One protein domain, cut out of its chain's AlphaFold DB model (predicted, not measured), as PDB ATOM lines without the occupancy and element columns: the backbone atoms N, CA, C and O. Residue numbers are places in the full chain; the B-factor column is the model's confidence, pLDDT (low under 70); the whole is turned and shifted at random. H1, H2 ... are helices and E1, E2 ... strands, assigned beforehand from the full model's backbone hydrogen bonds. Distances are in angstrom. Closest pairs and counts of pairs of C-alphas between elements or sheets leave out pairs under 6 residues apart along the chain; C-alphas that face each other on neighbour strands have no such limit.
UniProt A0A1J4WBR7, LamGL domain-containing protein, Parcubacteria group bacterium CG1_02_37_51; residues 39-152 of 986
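What this domain is: This is residues 39 to 152 of the 986 residues of the protein "LamGL domain-containing protein" of Parcubacteria group bacterium CG1_02_37_51 (UniProt A0A1J4WBR7). A long, strongly twisted sheet has one long helix, H1, packed over one of its faces. The long antiparallel strands E4, E5 and E6 lie side by side and make the body of the sheet, while E3 and the small hairpin of E1 and E2 extend it past E4; the first residues of E5 turn away at a sharp bend. The printed part has 114 residues, with one named helix followed by six named strands, in the order H1 E1 E2 E3 E4 E5 E6; the class is mixed, helices and strands. The sheet is branched, and its neighbour pairs are antiparallel. The whole is only just compact, close to loose, with a radius of gyration of the C-alphas of 15.5 A, and only just flat, spanning 47 by 35 by 19 A.

How they stand to each other: E4, residues 97 to 108, has three neighbours. On one side of it lies E5, residues 120 to 137, with N 100 and O 131 2.8 A apart, within hydrogen-bond range. On the other side lie E3, residues 92 to 94, with N 92 and O 99 at 2.9 A, and E1, residues 74 to 79, with N 76 and O 101 at 2.8 A. E2, residues 86 to 88, forms a hairpin with E1, and N 77 and O 88 are 3.0 A apart. E6, residues 140 to 151, is an edge strand beside E5, with N 130 and O 146 at 2.8 A. E3, E4, E5 and E6 form a meander, each strand the antiparallel neighbour of the one before. H1, residues 39 to 66, is on the sheet at a height of 7.5 A, over E4, E5 and E6. On the local plane it stands at 32 degrees to E5, only just slantwise to the strands. The closest C-alphas of H1 and E5 are those of Ala 53 and Val 130, 5.6 A apart. Every O i to N i+4 pair in H1 is within hydrogen-bond range. E2 and E6 are apart.

Where its parts are: H1 runs 40.9 A from C-alpha 39 at (9.458, -14.892, 2.819) to C-alpha 66 at (37.768, -15.556, 32.348). E4 measures 33.9 A, E5 43.9 A and E6 35.6 A, while E1 measures 15.9 A, E2 6.1 A and E3 6.6 A. E5 bends by 85 degrees at residue 124. E6 ends at C-alpha 151, (41.309, -22.307, 20.549).

The domain as a whole: The two C-alphas farthest apart, those of Val 110 and Pro 138, are 47.7 A from each other. The printed part has no cut. The link from E4 to E5 is long, with 11 residues; in it, residues 114 to 115 pair antiparallel with residues 107 to 108 of E4. The mean pLDDT of the printed part is 84.7, and residue 41 and residues 81 to 84, 116 to 118 and 136 to 140 are under 70.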
ATOM      1  N   SER A  39       8.005 -14.862   3.020       71.56
ATOM      2  CA  SER A  39       9.458 -14.892   2.819       71.56
ATOM      3  C   SER A  39      10.174 -13.702   3.469       71.56
ATOM      4  O   SER A  39      11.327 -13.846   3.863       71.56
ATOM      5  N   GLU A  40       9.528 -12.539   3.558       73.75
ATOM      6  CA  GLU A  40      10.089 -11.323   4.160       73.75
ATOM      7  C   GLU A  40      10.106 -11.413   5.692       73.75
ATOM      8  O   GLU A  40      11.136 -11.133   6.303       73.75
ATOM      9  N   ILE A  41       9.025 -11.914   6.305       69.88
ATOM     10  CA  ILE A  41       8.982 -12.213   7.749       69.88
ATOM     11  C   ILE A  41      10.022 -13.283   8.108       69.88
ATOM     12  O   ILE A  41      10.818 -13.078   9.020       69.88
ATOM     13  N   GLN A  42      10.082 -14.377   7.338       72.25
ATOM     14  CA  GLN A  42      11.086 -15.435   7.526       72.25
ATOM     15  C   GLN A  42      12.521 -14.912   7.394       72.25
ATOM     16  O   GLN A  42      13.409 -15.359   8.117       72.25
ATOM     17  N   GLY A  43      12.758 -13.974   6.473       76.62
ATOM     18  CA  GLY A  43      14.052 -13.316   6.322       76.62
ATOM     19  C   GLY A  43      14.424 -12.492   7.554       76.62
ATOM     20  O   GLY A  43      15.530 -12.646   8.065       76.62
ATOM     21  N   GLY A  44      13.492 -11.675   8.055       79.94
ATOM     22  CA  GLY A  44      13.708 -10.827   9.230       79.94
ATOM     23  C   GLY A  44      13.969 -11.619  10.511       79.94
ATOM     24  O   GLY A  44      14.949 -11.352  11.203       79.94
ATOM     25  N   GLU A  45      13.154 -12.633  10.805       83.69
ATOM     26  CA  GLU A  45      13.344 -13.482  11.994       83.69
ATOM     27  C   GLU A  45      14.659 -14.261  11.939       83.69
ATOM     28  O   GLU A  45      15.352 -14.382  12.947       83.69
ATOM     29  N   ARG A  46      15.060 -14.721  10.748       84.75
ATOM     30  CA  ARG A  46      16.352 -15.386  10.562       84.75
ATOM     31  C   ARG A  46      17.532 -14.437  10.777       84.75
ATOM     32  O   ARG A  46      18.552 -14.876  11.297       84.75
ATOM     33  N   THR A  47      17.409 -13.160  10.411       83.56
ATOM     34  CA  THR A  47      18.428 -12.141  10.716       83.56
ATOM     35  C   THR A  47      18.549 -11.895  12.221       83.56
ATOM     36  O   THR A  47      19.661 -11.769  12.724       83.56
ATOM     37  N   VAL A  48      17.434 -11.885  12.957       86.69
ATOM     38  CA  VAL A  48      17.451 -11.760  14.426       86.69
ATOM     39  C   VAL A  48      18.069 -13.000  15.079       86.69
ATOM     40  O   VAL A  48      18.950 -12.867  15.923       86.69
ATOM     41  N   ALA A  49      17.699 -14.205  14.631       89.12
ATOM     42  CA  ALA A  49      18.309 -15.446  15.107       89.12
ATOM     43  C   ALA A  49      19.828 -15.487  14.850       89.12
ATOM     44  O   ALA A  49      20.590 -15.951  15.691       89.12
ATOM     45  N   GLN A  50      20.289 -14.954  13.715       89.31
ATOM     46  CA  GLN A  50      21.719 -14.792  13.434       89.31
ATOM     47  C   GLN A  50      22.407 -13.853  14.426       89.31
ATOM     48  O   GLN A  50      23.491 -14.180  14.902       89.31
ATOM     49  N   ALA A  51      21.786 -12.717  14.753       85.88
ATOM     50  CA  ALA A  51      22.334 -11.775  15.725       85.88
ATOM     51  C   ALA A  51      22.465 -12.412  17.119       85.88
ATOM     52  O   ALA A  51      23.533 -12.324  17.717       85.88
ATOM     53  N   TYR A  52      21.443 -13.139  17.586       92.81
ATOM     54  CA  TYR A  52      21.498 -13.851  18.870       92.81
ATOM     55  C   TYR A  52      22.520 -14.992  18.896       92.81
ATOM     56  O   TYR A  52      23.140 -15.246  19.930       92.81
ATOM     57  N   ALA A  53      22.725 -15.673  17.765       91.06
ATOM     58  CA  ALA A  53      23.767 -16.686  17.654       91.06
ATOM     59  C   ALA A  53      25.174 -16.070  17.732       91.06
ATOM     60  O   ALA A  53      26.045 -16.627  18.397       91.06
ATOM     61  N   VAL A  54      25.388 -14.914  17.090       92.50
ATOM     62  CA  VAL A  54      26.649 -14.157  17.176       92.50
ATOM     63  C   VAL A  54      26.876 -13.649  18.597       92.50
ATOM     64  O   VAL A  54      27.947 -13.876  19.140       92.50
ATOM     65  N   GLU A  55      25.866 -13.056  19.233       92.44
ATOM     66  CA  GLU A  55      25.939 -12.632  20.636       92.44
ATOM     67  C   GLU A  55      26.282 -13.804  21.565       92.44
ATOM     68  O   GLU A  55      27.155 -13.675  22.415       92.44
ATOM     69  N   GLY A  56      25.658 -14.971  21.361       90.69
ATOM     70  CA  GLY A  56      26.000 -16.183  22.106       90.69
ATOM     71  C   GLY A  56      27.453 -16.615  21.891       90.69
ATOM     72  O   GLY A  56      28.118 -17.011  22.838       90.69
ATOM     73  N   MET A  57      27.980 -16.496  20.670       93.25
ATOM     74  CA  MET A  57      29.382 -16.809  20.379       93.25
ATOM     75  C   MET A  57      30.352 -15.814  21.037       93.25
ATOM     76  O   MET A  57      31.389 -16.233  21.550       93.25
ATOM     77  N   GLU A  58      30.026 -14.518  21.055       90.56
ATOM     78  CA  GLU A  58      30.839 -13.506  21.745       90.56
ATOM     79  C   GLU A  58      30.782 -13.670  23.268       90.56
ATOM     80  O   GLU A  58      31.809 -13.555  23.931       90.56
ATOM     81  N   ALA A  59      29.625 -14.029  23.829       90.62
ATOM     82  CA  ALA A  59      29.499 -14.351  25.248       90.62
ATOM     83  C   ALA A  59      30.393 -15.537  25.641       90.62
ATOM     84  O   ALA A  59      31.094 -15.477  26.645       90.62
ATOM     85  N   ILE A  60      30.460 -16.581  24.808       92.00
ATOM     86  CA  ILE A  60      31.355 -17.722  25.046       92.00
ATOM     87  C   ILE A  60      32.831 -17.332  24.911       92.00
ATOM     88  O   ILE A  60      33.666 -17.856  25.645       92.00
ATOM     89  N   ARG A  61      33.179 -16.390  24.024       88.81
ATOM     90  CA  ARG A  61      34.536 -15.815  23.994       88.81
ATOM     91  C   ARG A  61      34.843 -15.018  25.256       88.81
ATOM     92  O   ARG A  61      35.937 -15.157  25.774       88.81
ATOM     93  N   SER A  62      33.887 -14.250  25.770       84.31
ATOM     94  CA  SER A  62      34.046 -13.530  27.036       84.31
ATOM     95  C   SER A  62      34.273 -14.492  28.206       84.31
ATOM     96  O   SER A  62      35.178 -14.265  28.997       84.31
ATOM     97  N   ILE A  63      33.507 -15.585  28.287       84.00
ATOM     98  CA  ILE A  63      33.675 -16.619  29.325       84.00
ATOM     99  C   ILE A  63      35.035 -17.317  29.184       84.00
ATOM    100  O   ILE A  63      35.696 -17.593  30.178       84.00
ATOM    101  N   ARG A  64      35.498 -17.552  27.950       83.75
ATOM    102  CA  ARG A  64      36.838 -18.092  27.682       83.75
ATOM    103  C   ARG A  64      37.953 -17.212  28.254       83.75
ATOM    104  O   ARG A  64      38.935 -17.769  28.734       83.75
ATOM    105  N   GLU A  65      37.829 -15.887  28.155       74.25
ATOM    106  CA  GLU A  65      38.835 -14.958  28.699       74.25
ATOM    107  C   GLU A  65      38.886 -14.987  30.229       74.25
ATOM    108  O   GLU A  65      39.950 -14.753  30.789       74.25
ATOM    109  N   LEU A  66      37.775 -15.320  30.899       70.12
ATOM    110  CA  LEU A  66      37.768 -15.556  32.348       70.12
ATOM    111  C   LEU A  66      38.525 -16.845  32.703       70.12
ATOM    112  O   LEU A  66      39.246 -16.891  33.694       70.12
ATOM    113  N   GLY A  67      38.402 -17.882  31.869       70.50
ATOM    114  CA  GLY A  67      39.170 -19.115  32.014       70.50
ATOM    115  C   GLY A  67      38.811 -20.184  30.983       70.50
ATOM    116  O   GLY A  67      37.664 -20.340  30.560       70.50
ATOM    117  N   TRP A  68      39.792 -21.000  30.575       81.50
ATOM    118  CA  TRP A  68      39.531 -22.130  29.667       81.50
ATOM    119  C   TRP A  68      38.722 -23.258  30.340       81.50
ATOM    120  O   TRP A  68      38.010 -24.004  29.648       81.50
ATOM    121  N   SER A  69      38.823 -23.370  31.672       75.50
ATOM    122  CA  SER A  69      38.067 -24.278  32.553       75.50
ATOM    123  C   SER A  69      36.574 -23.934  32.596       75.50
ATOM    124  O   SER A  69      35.749 -24.847  32.539       75.50
ATOM    125  N   GLU A  70      36.228 -22.644  32.548       80.25
ATOM    126  CA  GLU A  70      34.846 -22.132  32.575       80.25
ATOM    127  C   GLU A  70      33.984 -22.642  31.407       80.25
ATOM    128  O   GLU A  70      32.763 -22.780  31.507       80.25
ATOM    129  N   LEU A  71      34.610 -23.009  30.282       85.62
ATOM    130  CA  LEU A  71      33.935 -23.627  29.136       85.62
ATOM    131  C   LEU A  71      33.611 -25.108  29.392       85.62
ATOM    132  O   LEU A  71      34.198 -26.005  28.773       85.62
ATOM    133  N   THR A  72      32.686 -25.380  30.305       89.12
ATOM    134  CA  THR A  72      32.309 -26.748  30.687       89.12
ATOM    135  C   THR A  72      31.617 -27.499  29.541       89.12
ATOM    136  O   THR A  72      30.750 -26.969  28.848       89.12
ATOM    137  N   ILE A  73      31.996 -28.763  29.311       90.00
ATOM    138  CA  ILE A  73      31.406 -29.592  28.246       90.00
ATOM    139  C   ILE A  73      29.939 -29.877  28.564       90.00
ATOM    140  O   ILE A  73      29.609 -30.337  29.657       90.00
ATOM    141  N   GLY A  74      29.057 -29.661  27.592       91.12
ATOM    142  CA  GLY A  74      27.628 -29.877  27.771       91.12
ATOM    143  C   GLY A  74      26.773 -28.829  27.083       91.12
ATOM    144  O   GLY A  74      27.245 -28.061  26.245       91.12
ATOM    145  N   GLN A  75      25.488 -28.859  27.420       94.75
ATOM    146  CA  GLN A  75      24.477 -27.959  26.890       94.75
ATOM    147  C   GLN A  75      24.141 -26.891  27.932       94.75
ATOM    148  O   GLN A  75      23.790 -27.239  29.059       94.75
ATOM    149  N   HIS A  76      24.190 -25.626  27.521       95.12
ATOM    150  CA  HIS A  76      24.087 -24.457  28.386       95.12
ATOM    151  C   HIS A  76      23.187 -23.368  27.794       95.12
ATOM    152  O   HIS A  76      23.061 -23.245  26.572       95.12
ATOM    153  N   GLY A  77      22.582 -22.561  28.662       92.12
ATOM    154  CA  GLY A  77      22.105 -21.215  28.333       92.12
ATOM    155  C   GLY A  77      23.105 -20.151  28.795       92.12
ATOM    156  O   GLY A  77      24.215 -20.475  29.224       92.12
ATOM    157  N   LEU A  78      22.713 -18.879  28.721       92.88
ATOM    158  CA  LEU A  78      23.505 -17.744  29.203       92.88
ATOM    159  C   LEU A  78      22.714 -16.856  30.173       92.88
ATOM    160  O   LEU A  78      21.540 -16.565  29.932       92.88
ATOM    161  N   SER A  79      23.382 -16.354  31.214       88.44
ATOM    162  CA  SER A  79      22.886 -15.281  32.090       88.44
ATOM    163  C   SER A  79      23.917 -14.164  32.278       88.44
ATOM    164  O   SER A  79      25.048 -14.242  31.794       88.44
ATOM    165  N   LYS A  80      23.464 -13.068  32.903       82.81
ATOM    166  CA  LYS A  80      24.255 -11.870  33.203       82.81
ATOM    167  C   LYS A  80      23.786 -11.282  34.538       82.81
ATOM    168  O   LYS A  80      22.945 -10.384  34.538       82.81
ATOM    169  N   GLU A  81      24.267 -11.805  35.667       55.69
ATOM    170  CA  GLU A  81      23.825 -11.350  37.000       55.69
ATOM    171  C   GLU A  81      24.745 -10.297  37.656       55.69
ATOM    172  O   GLU A  81      24.316  -9.633  38.597       55.69
ATOM    173  N   GLN A  82      25.953 -10.042  37.129       51.69
ATOM    174  CA  GLN A  82      26.919  -9.079  37.708       51.69
ATOM    175  C   GLN A  82      27.753  -8.319  36.657       51.69
ATOM    176  O   GLN A  82      28.893  -7.938  36.890       51.69
ATOM    177  N   GLY A  83      27.198  -8.099  35.463       64.00
ATOM    178  CA  GLY A  83      27.876  -7.333  34.406       64.00
ATOM    179  C   GLY A  83      28.717  -8.160  33.424       64.00
ATOM    180  O   GLY A  83      28.984  -7.658  32.333       64.00
ATOM    181  N   TYR A  84      28.999  -9.436  33.709       68.81
ATOM    182  CA  TYR A  84      29.661 -10.391  32.803       68.81
ATOM    183  C   TYR A  84      28.736 -11.547  32.382       68.81
ATOM    184  O   TYR A  84      27.692 -11.774  32.994       68.81
ATOM    185  N   TRP A  85      29.091 -12.238  31.294       84.88
ATOM    186  CA  TRP A  85      28.365 -13.414  30.802       84.88
ATOM    187  C   TRP A  85      28.783 -14.668  31.565       84.88
ATOM    188  O   TRP A  85      29.973 -14.880  31.768       84.88
ATOM    189  N   GLU A  86      27.827 -15.527  31.903       87.88
ATOM    190  CA  GLU A  86      28.080 -16.824  32.539       87.88
ATOM    191  C   GLU A  86      27.237 -17.932  31.884       87.88
ATOM    192  O   GLU A  86      26.151 -17.671  31.347       87.88
ATOM    193  N   LEU A  87      27.733 -19.176  31.915       89.94
ATOM    194  CA  LEU A  87      26.950 -20.345  31.502       89.94
ATOM    195  C   LEU A  87      25.878 -20.625  32.556       89.94
ATOM    196  O   LEU A  87      26.190 -20.809  33.729       89.94
ATOM    197  N   SER A  88      24.614 -20.695  32.143       88.44
ATOM    198  CA  SER A  88      23.505 -20.883  33.079       88.44
ATOM    199  C   SER A  88      22.349 -21.660  32.467       88.44
ATOM    200  O   SER A  88      21.914 -21.396  31.347       88.44
ATOM    201  N   GLY A  89      21.830 -22.639  33.214       89.75
ATOM    202  CA  GLY A  89      20.771 -23.536  32.743       89.75
ATOM    203  C   GLY A  89      21.175 -24.351  31.506       89.75
ATOM    204  O   GLY A  89      22.340 -24.410  31.142       89.75
ATOM    205  N   SER A  90      20.209 -25.004  30.852       91.31
ATOM    206  CA  SER A  90      20.432 -25.768  29.607       91.31
ATOM    207  C   SER A  90      20.075 -24.995  28.332       91.31
ATOM    208  O   SER A  90      20.334 -25.470  27.226       91.31
ATOM    209  N   GLU A  91      19.405 -23.855  28.481       92.12
ATOM    210  CA  GLU A  91      18.960 -22.946  27.421       92.12
ATOM    211  C   GLU A  91      18.558 -21.598  28.038       92.12
ATOM    212  O   GLU A  91      18.218 -21.538  29.223       92.12
ATOM    213  N   ASP A  92      18.550 -20.535  27.235       92.94
ATOM    214  CA  ASP A  92      18.025 -19.221  27.611       92.94
ATOM    215  C   ASP A  92      16.984 -18.713  26.600       92.94
ATOM    216  O   ASP A  92      17.038 -19.007  25.404       92.94
ATOM    217  N   ILE A  93      15.980 -17.984  27.098       90.25
ATOM    218  CA  ILE A  93      14.823 -17.546  26.305       90.25
ATOM    219  C   ILE A  93      14.972 -16.064  25.951       90.25
ATOM    220  O   ILE A  93      14.944 -15.192  26.820       90.25
ATOM    221  N   LEU A  94      15.036 -15.774  24.652       88.00
ATOM    222  CA  LEU A  94      15.216 -14.450  24.054       88.00
ATOM    223  C   LEU A  94      13.933 -14.043  23.311       88.00
ATOM    224  O   LEU A  94      13.856 -13.986  22.082       88.00
ATOM    225  N   GLY A  95      12.860 -13.809  24.071       85.94
ATOM    226  CA  GLY A  95      11.538 -13.517  23.513       85.94
ATOM    227  C   GLY A  95      10.874 -14.759  22.906       85.94
ATOM    228  O   GLY A  95      10.434 -15.632  23.646       85.94
ATOM    229  N   GLN A  96      10.749 -14.817  21.573       85.19
ATOM    230  CA  GLN A  96      10.214 -15.989  20.849       85.19
ATOM    231  C   GLN A  96      11.292 -17.009  20.454       85.19
ATOM    232  O   GLN A  96      10.967 -18.051  19.887       85.19
ATOM    233  N   PHE A  97      12.559 -16.670  20.691       92.25
ATOM    234  CA  PHE A  97      13.710 -17.491  20.355       92.25
ATOM    235  C   PHE A  97      14.224 -18.190  21.612       92.25
ATOM    236  O   PHE A  97      14.274 -17.581  22.680       92.25
ATOM    237  N   THR A  98      14.654 -19.433  21.470       93.44
ATOM    238  CA  THR A  98      15.370 -20.178  22.504       93.44
ATOM    239  C   THR A  98      16.793 -20.399  22.030       93.44
ATOM    240  O   THR A  98      17.003 -20.930  20.934       93.44
ATOM    241  N   ARG A  99      17.764 -19.976  22.838       95.94
ATOM    242  CA  ARG A  99      19.187 -20.188  22.595       95.94
ATOM    243  C   ARG A  99      19.687 -21.371  23.409       95.94
ATOM    244  O   ARG A  99      19.424 -21.489  24.601       95.94
ATOM    245  N   THR A 100      20.449 -22.223  22.744       96.31
ATOM    246  CA  THR A 100      21.102 -23.386  23.326       96.31
ATOM    247  C   THR A 100      22.547 -23.411  22.860       96.31
ATOM    248  O   THR A 100      22.815 -23.475  21.661       96.31
ATOM    249  N   ILE A 101      23.487 -23.378  23.797       96.69
ATOM    250  CA  ILE A 101      24.918 -23.445  23.514       96.69
ATOM    251  C   ILE A 101      25.419 -24.832  23.879       96.69
ATOM    252  O   ILE A 101      25.309 -25.257  25.019       96.69
ATOM    253  N   THR A 102      25.982 -25.548  22.912       96.06
ATOM    254  CA  THR A 102      26.634 -26.835  23.156       96.06
ATOM    255  C   THR A 102      28.137 -26.675  23.022       96.06
ATOM    256  O   THR A 102      28.630 -26.267  21.969       96.06
ATOM    257  N   ILE A 103      28.854 -27.013  24.088       95.81
ATOM    258  CA  ILE A 103      30.313 -27.048  24.129       95.81
ATOM    259  C   ILE A 103      30.732 -28.512  24.041       95.81
ATOM    260  O   ILE A 103      30.355 -29.319  24.893       95.81
ATOM    261  N   ALA A 104      31.496 -28.856  23.007       91.81
ATOM    262  CA  ALA A 104      31.957 -30.213  22.749       91.81
ATOM    263  C   ALA A 104      33.484 -30.292  22.649       91.81
ATOM    264  O   ALA A 104      34.161 -29.356  22.211       91.81
ATOM    265  N   GLU A 105      34.018 -31.447  23.042       91.50
ATOM    266  CA  GLU A 105      35.424 -31.786  22.858       91.50
ATOM    267  C   GLU A 105      35.767 -31.955  21.376       91.50
ATOM    268  O   GLU A 105      34.956 -32.435  20.580       91.50
ATOM    269  N   VAL A 106      36.997 -31.595  21.014       89.56
ATOM    270  CA  VAL A 106      37.509 -31.724  19.649       89.56
ATOM    271  C   VAL A 106      38.602 -32.774  19.631       89.56
ATOM    272  O   VAL A 106      39.498 -32.778  20.466       89.56
ATOM    273  N   TYR A 107      38.542 -33.673  18.656       88.12
ATOM    274  CA  TYR A 107      39.517 -34.745  18.497       88.12
ATOM    275  C   TYR A 107      40.325 -34.517  17.222       88.12
ATOM    276  O   TYR A 107      39.776 -34.068  16.218       88.12
ATOM    277  N   ARG A 108      41.615 -34.853  17.229       84.69
ATOM    278  CA  ARG A 108      42.478 -34.821  16.039       84.69
ATOM    279  C   ARG A 108      42.950 -36.210  15.634       84.69
ATOM    280  O   ARG A 108      43.164 -37.078  16.479       84.69
ATOM    281  N   ASP A 109      43.104 -36.428  14.334       83.56
ATOM    282  CA  ASP A 109      43.800 -37.599  13.804       83.56
ATOM    283  C   ASP A 109      45.329 -37.427  13.826       83.56
ATOM    284  O   ASP A 109      45.869 -36.400  14.241       83.56
ATOM    285  N   VAL A 110      46.042 -38.462  13.376       79.44
ATOM    286  CA  VAL A 110      47.515 -38.474  13.312       79.44
ATOM    287  C   VAL A 110      48.101 -37.398  12.392       79.44
ATOM    288  O   VAL A 110      49.271 -37.054  12.544       79.44
ATOM    289  N   ASP A 111      47.301 -36.859  11.471       80.81
ATOM    290  CA  ASP A 111      47.678 -35.792  10.543       80.81
ATOM    291  C   ASP A 111      47.249 -34.402  11.075       80.81
ATOM    292  O   ASP A 111      47.279 -33.416  10.338       80.81
ATOM    293  N   GLN A 112      46.867 -34.308  12.359       75.94
ATOM    294  CA  GLN A 112      46.358 -33.114  13.055       75.94
ATOM    295  C   GLN A 112      45.044 -32.542  12.487       75.94
ATOM    296  O   GLN A 112      44.686 -31.389  12.759       75.94
ATOM    297  N   THR A 113      44.281 -33.344  11.745       82.06
ATOM    298  CA  THR A 113      42.972 -32.951  11.203       82.06
ATOM    299  C   THR A 113      41.873 -33.189  12.236       82.06
ATOM    300  O   THR A 113      41.870 -34.216  12.910       82.06
ATOM    301  N   ILE A 114      40.925 -32.252  12.356       85.31
ATOM    302  CA  ILE A 114      39.791 -32.366  13.285       85.31
ATOM    303  C   ILE A 114      38.841 -33.500  12.849       85.31
ATOM    304  O   ILE A 114      38.415 -33.558  11.693       85.31
ATOM    305  N   LEU A 115      38.487 -34.376  13.789       79.19
ATOM    306  CA  LEU A 115      37.540 -35.481  13.660       79.19
ATOM    307  C   LEU A 115      36.317 -35.260  14.557       79.19
ATOM    308  O   LEU A 115      36.426 -34.699  15.643       79.19
ATOM    309  N   ALA A 116      35.166 -35.788  14.127       65.38
ATOM    310  CA  ALA A 116      33.940 -35.768  14.924       65.38
ATOM    311  C   ALA A 116      34.010 -36.707  16.147       65.38
ATOM    312  O   ALA A 116      33.541 -36.339  17.213       65.38
ATOM    313  N   GLU A 117      34.611 -37.900  16.009       67.81
ATOM    314  CA  GLU A 117      34.858 -38.851  17.108       67.81
ATOM    315  C   GLU A 117      36.086 -39.741  16.795       67.81
ATOM    316  O   GLU A 117      36.401 -39.989  15.628       67.81
ATOM    317  N   GLY A 118      36.753 -40.279  17.829       63.06
ATOM    318  CA  GLY A 118      37.717 -41.391  17.703       63.06
ATOM    319  C   GLY A 118      39.198 -41.041  17.460       63.06
ATOM    320  O   GLY A 118      39.969 -41.944  17.127       63.06
ATOM    321  N   GLY A 119      39.596 -39.772  17.618       80.06
ATOM    322  CA  GLY A 119      40.992 -39.297  17.555       80.06
ATOM    323  C   GLY A 119      41.648 -39.089  18.931       80.06
ATOM    324  O   GLY A 119      41.119 -39.534  19.947       80.06
ATOM    325  N   SER A 120      42.793 -38.402  18.980       80.44
ATOM    326  CA  SER A 120      43.361 -37.871  20.231       80.44
ATOM    327  C   SER A 120      42.652 -36.575  20.612       80.44
ATOM    328  O   SER A 120      42.502 -35.706  19.754       80.44
ATOM    329  N   LEU A 121      42.231 -36.444  21.871       82.62
ATOM    330  CA  LEU A 121      41.611 -35.221  22.388       82.62
ATOM    331  C   LEU A 121      42.563 -34.027  22.210       82.62
ATOM    332  O   LEU A 121      43.714 -34.091  22.636       82.62
ATOM    333  N   ASP A 122      42.079 -32.959  21.583       85.75
ATOM    334  CA  ASP A 122      42.750 -31.663  21.521       85.75
ATOM    335  C   ASP A 122      42.287 -30.814  22.709       85.75
ATOM    336  O   ASP A 122      41.194 -30.251  22.703       85.75
ATOM    337  N   GLN A 123      43.123 -30.745  23.746       78.88
ATOM    338  CA  GLN A 123      42.810 -30.043  24.995       78.88
ATOM    339  C   GLN A 123      42.727 -28.514  24.823       78.88
ATOM    340  O   GLN A 123      42.118 -27.835  25.654       78.88
ATOM    341  N   HIS A 124      43.251 -27.980  23.715       83.44
ATOM    342  CA  HIS A 124      43.329 -26.544  23.433       83.44
ATOM    343  C   HIS A 124      42.305 -26.108  22.396       83.44
ATOM    344  O   HIS A 124      42.310 -24.940  22.015       83.44
ATOM    345  N   THR A 125      41.414 -26.997  21.946       88.62
ATOM    346  CA  THR A 125      40.335 -26.651  21.018       88.62
ATOM    347  C   THR A 125      38.997 -27.207  21.505       88.62
ATOM    348  O   THR A 125      38.861 -28.399  21.758       88.62
ATOM    349  N   LYS A 126      37.969 -26.355  21.580       91.25
ATOM    350  CA  LYS A 126      36.574 -26.746  21.860       91.25
ATOM    351  C   LYS A 126      35.680 -26.346  20.685       91.25
ATOM    352  O   LYS A 126      35.892 -25.299  20.070       91.25
ATOM    353  N   LEU A 127      34.692 -27.176  20.357       92.81
ATOM    354  CA  LEU A 127      33.664 -26.854  19.367       92.81
ATOM    355  C   LEU A 127      32.484 -26.217  20.091       92.81
ATOM    356  O   LEU A 127      31.872 -26.845  20.953       92.81
ATOM    357  N   ILE A 128      32.161 -24.985  19.717       96.50
ATOM    358  CA  ILE A 128      31.013 -24.256  20.244       96.50
ATOM    359  C   ILE A 128      29.921 -24.253  19.189       96.50
ATOM    360  O   ILE A 128      30.144 -23.811  18.062       96.50
ATOM    361  N   SER A 129      28.743 -24.726  19.573       96.19
ATOM    362  CA  SER A 129      27.549 -24.790  18.735       96.19
ATOM    363  C   SER A 129      26.449 -23.953  19.374       96.19
ATOM    364  O   SER A 129      25.888 -24.354  20.389       96.19
ATOM    365  N   VAL A 130      26.134 -22.793  18.802       96.19
ATOM    366  CA  VAL A 130      25.045 -21.925  19.267       96.19
ATOM    367  C   VAL A 130      23.826 -22.160  18.384       96.19
ATOM    368  O   VAL A 130      23.791 -21.737  17.226       96.19
ATOM    369  N   LEU A 131      22.836 -22.865  18.923       96.12
ATOM    370  CA  LEU A 131      21.561 -23.148  18.280       96.12
ATOM    371  C   LEU A 131      20.513 -22.140  18.752       96.12
ATOM    372  O   LEU A 131      20.250 -22.027  19.945       96.12
ATOM    373  N   ILE A 132      19.885 -21.446  17.810       96.31
ATOM    374  CA  ILE A 132      18.714 -20.604  18.049       96.31
ATOM    375  C   ILE A 132      17.505 -21.278  17.410       96.31
ATOM    376  O   ILE A 132      17.496 -21.483  16.195       96.31
ATOM    377  N   SER A 133      16.483 -21.589  18.201       92.62
ATOM    378  CA  SER A 133      15.227 -22.187  17.733       92.62
ATOM    379  C   SER A 133      14.036 -21.248  17.959       92.62
ATOM    380  O   SER A 133      14.007 -20.514  18.945       92.62
ATOM    381  N   TRP A 134      13.075 -21.210  17.030       91.38
ATOM    382  CA  TRP A 134      11.834 -20.428  17.165       91.38
ATOM    383  C   TRP A 134      10.687 -20.980  16.308       91.38
ATOM    384  O   TRP A 134      10.903 -21.576  15.252       91.38
ATOM    385  N   GLU A 135       9.444 -20.725  16.722       82.44
ATOM    386  CA  GLU A 135       8.241 -21.084  15.958       82.44
ATOM    387  C   GLU A 135       7.687 -19.887  15.169       82.44
ATOM    388  O   GLU A 135       7.350 -18.851  15.738       82.44
ATOM    389  N   ILE A 136       7.490 -20.052  13.855       69.19
ATOM    390  CA  ILE A 136       6.850 -19.030  12.986       69.19
ATOM    391  C   ILE A 136       5.326 -19.221  12.946       69.19
ATOM    392  O   ILE A 136       4.533 -18.303  12.733       69.19
ATOM    393  N   SER A 137       4.893 -20.464  13.134       65.69
ATOM    394  CA  SER A 137       3.495 -20.861  13.248       65.69
ATOM    395  C   SER A 137       3.431 -22.156  14.051       65.69
ATOM    396  O   SER A 137       4.353 -22.954  13.896       65.69
ATOM    397  N   PRO A 138       2.347 -22.432  14.796       62.50
ATOM    398  CA  PRO A 138       2.261 -23.617  15.649       62.50
ATOM    399  C   PRO A 138       2.619 -24.911  14.898       62.50
ATOM    400  O   PRO A 138       1.925 -25.272  13.938       62.50
ATOM    401  N   GLY A 139       3.687 -25.594  15.322       62.78
ATOM    402  CA  GLY A 139       4.185 -26.837  14.720       62.78
ATOM    403  C   GLY A 139       5.145 -26.681  13.531       62.78
ATOM    404  O   GLY A 139       5.383 -27.670  12.838       62.78
ATOM    405  N   ASN A 140       5.663 -25.474  13.268       69.88
ATOM    406  CA  ASN A 140       6.765 -25.227  12.329       69.88
ATOM    407  C   ASN A 140       7.956 -24.596  13.069       69.88
ATOM    408  O   ASN A 140       8.097 -23.365  13.088       69.88
ATOM    409  N   ASP A 141       8.812 -25.454  13.618       76.25
ATOM    410  CA  ASP A 141      10.064 -25.074  14.271       76.25
ATOM    411  C   ASP A 141      11.111 -24.665  13.224       76.25
ATOM    412  O   ASP A 141      11.287 -25.327  12.194       76.25
ATOM    413  N   ASN A 142      11.777 -23.540  13.460       86.19
ATOM    414  CA  ASN A 142      12.899 -23.050  12.668       86.19
ATOM    415  C   ASN A 142      14.135 -22.996  13.551       86.19
ATOM    416  O   ASN A 142      14.049 -22.664  14.729       86.19
ATOM    417  N   GLU A 143      15.281 -23.307  12.955       91.25
ATOM    418  CA  GLU A 143      16.556 -23.385  13.653       91.25
ATOM    419  C   GLU A 143      17.632 -22.626  12.873       91.25
ATOM    420  O   GLU A 143      17.697 -22.666  11.636       91.25
ATOM    421  N   PHE A 144      18.500 -21.944  13.608       91.94
ATOM    422  CA  PHE A 144      19.744 -21.386  13.109       91.94
ATOM    423  C   PHE A 144      20.887 -21.864  14.000       91.94
ATOM    424  O   PHE A 144      20.879 -21.614  15.199       91.94
ATOM    425  N   LEU A 145      21.859 -22.549  13.403       93.62
ATOM    426  CA  LEU A 145      23.023 -23.087  14.095       93.62
ATOM    427  C   LEU A 145      24.275 -22.331  13.647       93.62
ATOM    428  O   LEU A 145      24.559 -22.260  12.447       93.62
ATOM    429  N   LEU A 146      25.017 -21.789  14.610       94.25
ATOM    430  CA  LEU A 146      26.342 -21.215  14.414       94.25
ATOM    431  C   LEU A 146      27.376 -22.078  15.134       94.25
ATOM    432  O   LEU A 146      27.384 -22.147  16.358       94.25
ATOM    433  N   GLU A 147      28.260 -22.704  14.363       94.50
ATOM    434  CA  GLU A 147      29.360 -23.506  14.890       94.50
ATOM    435  C   GLU A 147      30.686 -22.782  14.690       94.50
ATOM    436  O   GLU A 147      30.960 -22.255  13.607       94.50
ATOM    437  N   ASN A 148      31.525 -22.773  15.720       91.56
ATOM    438  CA  ASN A 148      32.894 -22.300  15.604       91.56
ATOM    439  C   ASN A 148      33.826 -23.066  16.542       91.56
ATOM    440  O   ASN A 148      33.440 -23.471  17.638       91.56
ATOM    441  N   TYR A 149      35.075 -23.220  16.117       90.38
ATOM    442  CA  TYR A 149      36.127 -23.748  16.973       90.38
ATOM    443  C   TYR A 149      36.746 -22.595  17.758       90.38
ATOM    444  O   TYR A 149      37.199 -21.611  17.168       90.38
ATOM    445  N   LEU A 150      36.766 -22.714  19.080       90.12
ATOM    446  CA  LEU A 150      37.570 -21.852  19.936       90.12
ATOM    447  C   LEU A 150      38.872 -22.562  20.258       90.12
ATOM    448  O   LEU A 150      38.866 -23.762  20.523       90.12
ATOM    449  N   THR A 151      39.968 -21.808  20.239       85.75
ATOM    450  CA  THR A 151      41.309 -22.307  20.549       85.75
ATOM    451  C   THR A 151      41.938 -21.521  21.694       85.75
ATOM    452  O   THR A 151      41.805 -20.294  21.730       85.75
ATOM    453  N   ASN A 152      42.682 -22.208  22.558       81.06
ATOM    454  CA  ASN A 152      43.535 -21.638  23.599       81.06
ATOM    455  C   ASN A 152      44.998 -21.577  23.124       81.06
ATOM    456  O   ASN A 152      45.863 -22.292  23.619       81.06
TER     457      ASN A 152